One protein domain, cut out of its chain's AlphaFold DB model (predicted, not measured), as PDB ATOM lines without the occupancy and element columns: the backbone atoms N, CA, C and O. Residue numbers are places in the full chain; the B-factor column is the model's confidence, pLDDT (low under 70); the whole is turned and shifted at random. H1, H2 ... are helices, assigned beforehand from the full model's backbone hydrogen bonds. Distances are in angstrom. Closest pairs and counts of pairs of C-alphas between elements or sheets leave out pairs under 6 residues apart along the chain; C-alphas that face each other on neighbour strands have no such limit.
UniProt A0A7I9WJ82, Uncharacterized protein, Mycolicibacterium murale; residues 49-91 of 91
ATOM      1  N   LYS A  49     -46.061 145.815  69.464       78.50
ATOM      2  CA  LYS A  49     -46.751 144.507  69.549       78.50
ATOM      3  C   LYS A  49     -47.298 144.019  68.195       78.50
ATOM      4  O   LYS A  49     -47.269 142.832  67.913       78.50
ATOM      5  N   LYS A  50     -47.795 144.935  67.352       82.94
ATOM      6  CA  LYS A  50     -48.321 144.643  66.006       82.94
ATOM      7  C   LYS A  50     -47.615 145.485  64.941       82.94
ATOM      8  O   LYS A  50     -47.222 146.628  65.193       82.94
ATOM      9  N   CYS A  51     -47.485 144.932  63.733       84.56
ATOM     10  CA  CYS A  51     -46.962 145.648  62.570       84.56
ATOM     11  C   CYS A  51     -47.878 146.821  62.192       84.56
ATOM     12  O   CYS A  51     -49.083 146.639  62.063       84.56
ATOM     13  N   CYS A  52     -47.310 148.009  61.960       83.94
ATOM     14  CA  CYS A  52     -48.095 149.197  61.612       83.94
ATOM     15  C   CYS A  52     -48.775 149.123  60.234       83.94
ATOM     16  O   CYS A  52     -49.670 149.923  60.006       83.94
ATOM     17  N   ARG A  53     -48.369 148.205  59.335       81.94
ATOM     18  CA  ARG A  53     -48.875 148.018  57.947       81.94
ATOM     19  C   ARG A  53     -48.947 149.283  57.061       81.94
ATOM     20  O   ARG A  53     -49.249 149.170  55.881       81.94
ATOM     21  N   SER A  54     -48.593 150.449  57.593       82.12
ATOM     22  CA  SER A  54     -48.527 151.732  56.910       82.12
ATOM     23  C   SER A  54     -47.401 151.751  55.882       82.12
ATOM     24  O   SER A  54     -46.350 151.137  56.091       82.12
ATOM     25  N   LYS A  55     -47.599 152.512  54.803       82.31
ATOM     26  CA  LYS A  55     -46.575 152.808  53.799       82.31
ATOM     27  C   LYS A  55     -46.247 154.306  53.873       82.31
ATOM     28  O   LYS A  55     -47.135 155.106  53.601       82.31
ATOM     29  N   PRO A  56     -45.018 154.705  54.254       85.06
ATOM     30  CA  PRO A  56     -43.891 153.870  54.685       85.06
ATOM     31  C   PRO A  56     -44.077 153.281  56.096       85.06
ATOM     32  O   PRO A  56     -44.744 153.866  56.957       85.06
ATOM     33  N   ARG A  57     -43.432 152.140  56.378       85.62
ATOM     34  CA  ARG A  57     -43.493 151.512  57.709       85.62
ATOM     35  C   ARG A  57     -42.832 152.416  58.755       85.62
ATOM     36  O   ARG A  57     -41.881 153.157  58.481       85.62
ATOM     37  N   CYS A  58     -43.343 152.342  59.975       87.12
ATOM     38  CA  CYS A  58     -42.875 153.086  61.138       87.12
ATOM     39  C   CYS A  58     -41.505 152.589  61.655       87.12
ATOM     40  O   CYS A  58     -41.139 151.431  61.458       87.12
ATOM     41  N   LYS A  59     -40.760 153.447  62.375       84.69
ATOM     42  CA  LYS A  59     -39.407 153.130  62.892       84.69
ATOM     43  C   LYS A  59     -39.392 151.946  63.875       84.69
ATOM     44  O   LYS A  59     -38.467 151.149  63.865       84.69
ATOM     45  N   LYS A  60     -40.451 151.808  64.683       85.94
ATOM     46  CA  LYS A  60     -40.637 150.740  65.689       85.94
ATOM     47  C   LYS A  60     -41.335 149.488  65.131       85.94
ATOM     48  O   LYS A  60     -41.841 148.664  65.894       85.94
ATOM     49  N   CYS A  61     -41.469 149.374  63.808       88.38
ATOM     50  CA  CYS A  61     -42.161 148.247  63.191       88.38
ATOM     51  C   CYS A  61     -41.375 146.950  63.452       88.38
ATOM     52  O   CYS A  61     -40.177 146.929  63.160       88.38
ATOM     53  N   PRO A  62     -42.018 145.862  63.922       89.62
ATOM     54  CA  PRO A  62     -41.329 144.600  64.192       89.62
ATOM     55  C   PRO A  62     -40.570 144.072  62.964       89.62
ATOM     56  O   PRO A  62     -39.439 143.623  63.094       89.62
ATOM     57  N   LEU A  63     -41.126 144.232  61.755       88.44
ATOM     58  CA  LEU A  63     -40.452 143.860  60.502       88.44
ATOM     59  C   LEU A  63     -39.177 144.667  60.233       88.44
ATOM     60  O   LEU A  63     -38.185 144.115  59.763       88.44
ATOM     61  N   VAL A  64     -39.207 145.974  60.501       89.00
ATOM     62  CA  VAL A  64     -38.064 146.860  60.247       89.00
ATOM     63  C   VAL A  64     -36.948 146.550  61.236       89.00
ATOM     64  O   VAL A  64     -35.816 146.337  60.819       89.00
ATOM     65  N   LEU A  65     -37.281 146.435  62.523       87.25
ATOM     66  CA  LEU A  65     -36.310 146.113  63.569       87.25
ATOM     67  C   LEU A  65     -35.714 144.716  63.388       87.25
ATOM     68  O   LEU A  65     -34.510 144.553  63.534       87.25
ATOM     69  N   HIS A  66     -36.515 143.720  63.004       87.25
ATOM     70  CA  HIS A  66     -36.005 142.376  62.739       87.25
ATOM     71  C   HIS A  66     -35.024 142.349  61.554       87.25
ATOM     72  O   HIS A  66     -33.991 141.690  61.627       87.25
ATOM     73  N   LYS A  67     -35.298 143.101  60.477       87.81
ATOM     74  CA  LYS A  67     -34.370 143.231  59.338       87.81
ATOM     75  C   LYS A  67     -33.076 143.950  59.719       87.81
ATOM     76  O   LYS A  67     -32.012 143.526  59.285       87.81
ATOM     77  N   VAL A  68     -33.167 145.009  60.524       86.50
ATOM     78  CA  VAL A  68     -31.990 145.742  61.015       86.50
ATOM     79  C   VAL A  68     -31.142 144.854  61.927       86.50
ATOM     80  O   VAL A  68     -29.958 144.708  61.664       86.50
ATOM     81  N   ARG A  69     -31.749 144.154  62.894       85.25
ATOM     82  CA  ARG A  69     -31.036 143.215  63.778       85.25
ATOM     83  C   ARG A  69     -30.360 142.084  63.013       85.25
ATOM     84  O   ARG A  69     -29.223 141.743  63.302       85.25
ATOM     85  N   LYS A  70     -31.028 141.515  62.003       87.31
ATOM     86  CA  LYS A  70     -30.396 140.516  61.129       87.31
ATOM     87  C   LYS A  70     -29.185 141.088  60.392       87.31
ATOM     88  O   LYS A  70     -28.177 140.407  60.292       87.31
ATOM     89  N   ALA A  71     -29.270 142.320  59.896       87.06
ATOM     90  CA  ALA A  71     -28.141 142.974  59.238       87.06
ATOM     91  C   ALA A  71     -26.982 143.246  60.212       87.06
ATOM     92  O   ALA A  71     -25.831 143.037  59.849       87.06
ATOM     93  N   GLU A  72     -27.283 143.641  61.449       83.75
ATOM     94  CA  GLU A  72     -26.281 143.814  62.508       83.75
ATOM     95  C   GLU A  72     -25.574 142.497  62.844       83.75
ATOM     96  O   GLU A  72     -24.351 142.482  62.929       83.75
ATOM     97  N   LEU A  73     -26.311 141.385  62.957       85.38
ATOM     98  CA  LEU A  73     -25.729 140.053  63.188       85.38
ATOM     99  C   LEU A  73     -24.828 139.583  62.038       85.38
ATOM    100  O   LEU A  73     -23.894 138.823  62.260       85.38
ATOM    101  N   VAL A  74     -25.094 140.043  60.814       85.56
ATOM    102  CA  VAL A  74     -24.252 139.782  59.633       85.56
ATOM    103  C   VAL A  74     -23.005 140.690  59.613       85.56
ATOM    104  O   VAL A  74     -22.144 140.536  58.755       85.56
ATOM    105  N   GLY A  75     -22.875 141.631  60.557       83.25
ATOM    106  CA  GLY A  75     -21.751 142.571  60.631       83.25
ATOM    107  C   GLY A  75     -21.917 143.803  59.737       83.25
ATOM    108  O   GLY A  75     -20.947 144.502  59.441       83.25
ATOM    109  N   ILE A  76     -23.138 144.091  59.272       83.69
ATOM    110  CA  ILE A  76     -23.417 145.288  58.475       83.69
ATOM    111  C   ILE A  76     -23.554 146.480  59.418       83.69
ATOM    112  O   ILE A  76     -24.500 146.572  60.203       83.69
ATOM    113  N   HIS A  77     -22.647 147.444  59.288       81.38
ATOM    114  CA  HIS A  77     -22.610 148.633  60.132       81.38
ATOM    115  C   HIS A  77     -22.580 149.933  59.315       81.38
ATOM    116  O   HIS A  77     -22.428 149.953  58.092       81.38
ATOM    117  N   GLY A  78     -22.777 151.057  60.004       83.06
ATOM    118  CA  GLY A  78     -22.662 152.390  59.415       83.06
ATOM    119  C   GLY A  78     -23.678 152.667  58.300       83.06
ATOM    120  O   GLY A  78     -24.888 152.516  58.478       83.06
ATOM    121  N   LYS A  79     -23.183 153.126  57.146       80.75
ATOM    122  CA  LYS A  79     -24.006 153.631  56.029       80.75
ATOM    123  C   LYS A  79     -24.837 152.542  55.355       80.75
ATOM    124  O   LYS A  79     -25.876 152.842  54.764       80.75
ATOM    125  N   ASP A  80     -24.398 151.292  55.428       80.62
ATOM    126  CA  ASP A  80     -25.100 150.175  54.801       80.62
ATOM    127  C   ASP A  80     -26.315 149.729  55.620       80.62
ATOM    128  O   ASP A  80     -27.361 149.411  55.047       80.62
ATOM    129  N   LEU A  81     -26.258 149.866  56.946       84.44
ATOM    130  CA  LEU A  81     -27.401 149.642  57.836       84.44
ATOM    131  C   LEU A  81     -28.534 150.647  57.552       84.44
ATOM    132  O   LEU A  81     -29.705 150.271  57.472       84.44
ATOM    133  N   ASP A  82     -28.198 151.906  57.256       84.62
ATOM    134  CA  ASP A  82     -29.172 152.915  56.822       84.62
ATOM    135  C   ASP A  82     -29.859 152.557  55.496       84.62
ATOM    136  O   ASP A  82     -31.053 152.827  55.309       84.62
ATOM    137  N   LYS A  83     -29.135 151.934  54.555       88.44
ATOM    138  CA  LYS A  83     -29.722 151.446  53.295       88.44
ATOM    139  C   LYS A  83     -30.701 150.308  53.575       88.44
ATOM    140  O   LYS A  83     -31.811 150.325  53.037       88.44
ATOM    141  N   VAL A  84     -30.328 149.364  54.442       86.38
ATOM    142  CA  VAL A  84     -31.207 148.267  54.880       86.38
ATOM    143  C   VAL A  84     -32.465 148.823  55.546       86.38
ATOM    144  O   VAL A  84     -33.574 148.430  55.184       86.38
ATOM    145  N   TYR A  85     -32.324 149.802  56.438       86.62
ATOM    146  CA  TYR A  85     -33.447 150.451  57.106       86.62
ATOM    147  C   TYR A  85     -34.396 151.157  56.123       86.62
ATOM    148  O   TYR A  85     -35.615 150.966  56.172       86.62
ATOM    149  N   LYS A  86     -33.858 151.937  55.175       87.44
ATOM    150  CA  LYS A  86     -34.661 152.616  54.141       87.44
ATOM    151  C   LYS A  86     -35.404 151.616  53.252       87.44
ATOM    152  O   LYS A  86     -36.576 151.842  52.953       87.44
ATOM    153  N   ARG A  87     -34.763 150.506  52.869       86.81
ATOM    154  CA  ARG A  87     -35.399 149.406  52.120       86.81
ATOM    155  C   ARG A  87     -36.496 148.734  52.946       86.81
ATOM    156  O   ARG A  87     -37.602 148.537  52.455       86.81
ATOM    157  N   ALA A  88     -36.228 148.455  54.219       87.88
ATOM    158  CA  ALA A  88     -37.178 147.814  55.121       87.88
ATOM    159  C   ALA A  88     -38.452 148.643  55.346       87.88
ATOM    160  O   ALA A  88     -39.520 148.062  55.520       87.88
ATOM    161  N   ARG A  89     -38.368 149.980  55.317       87.44
ATOM    162  CA  ARG A  89     -39.539 150.868  55.445       87.44
ATOM    163  C   ARG A  89     -40.432 150.926  54.208       87.44
ATOM    164  O   ARG A  89     -41.597 151.295  54.350       87.44
ATOM    165  N   LYS A  90     -39.888 150.636  53.025       85.44
ATOM    166  CA  LYS A  90     -40.619 150.677  51.749       85.44
ATOM    167  C   LYS A  90     -41.322 149.351  51.408       85.44
ATOM    168  O   LYS A  90     -42.194 149.360  50.550       85.44
ATOM    169  N   ALA A  91     -40.958 148.255  52.077       74.50
ATOM    170  CA  ALA A  91     -41.642 146.956  52.014       74.50
ATOM    171  C   ALA A  91     -42.926 146.946  52.862       74.50
ATOM    172  O   ALA A  91     -43.886 146.201  52.571       74.50
TER     173      ALA A  91
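Overview. This is residues 49 to 91 of the 91 residues of an uncharacterized protein of Mycolicibacterium murale (UniProt A0A7I9WJ82). Look first for a small helical hairpin: two helices of equal residue count, H1 and H2, side by side and running opposite ways, with a long lead-in stretch, residues 49 to 61, looping past the open end of the hairpin. The turn between the helices closes the other end. The printed part has 43 residues with two named helices, H1 then H2, and no named strand; its class is all helix, with 24 residues in the helices. It is compact, with a radius of gyration of the C-alphas of 10.1 A, and elongated, spanning 27 by 18 by 12 A.

Arrangement. Pass residues 49 to 61 and you reach H1, residues 62 to 73; go on through a tight link of 5 residues to H2, residues 79 to 90. The two form a helical hairpin: they touch, with 13 pairs of C-alphas within 8 A. Their closest C-alphas are those of Val 64 and Ala 88, 5.3 A apart. Their lines stand at a shallow tilt of 23 degrees, opposite ways, and their centres are 9.9 A apart. In H1 every O i to N i+4 pair is within hydrogen-bond range; in H2, 7 of 8 are.

Along the chain. Start at C-alpha 49, at (-46.751, 144.507, 69.549). Find C-alpha 62 at (-41.329, 144.600, 64.192); from there H1 runs 16.3 A to C-alpha 73. H2 begins at C-alpha 79 and runs 17.4 A to C-alpha 90, at (-40.619, 150.677, 51.749).

Size, cuts and confidence. The two C-alphas farthest apart are those of Ser 54 and Gly 75, at 28.5 A. The printed part has no cut, and it ends at Ala 91, the chain's last residue. In the B-factor column the mean pLDDT of the printed part of this model is 85.0, and no printed residue is under 70.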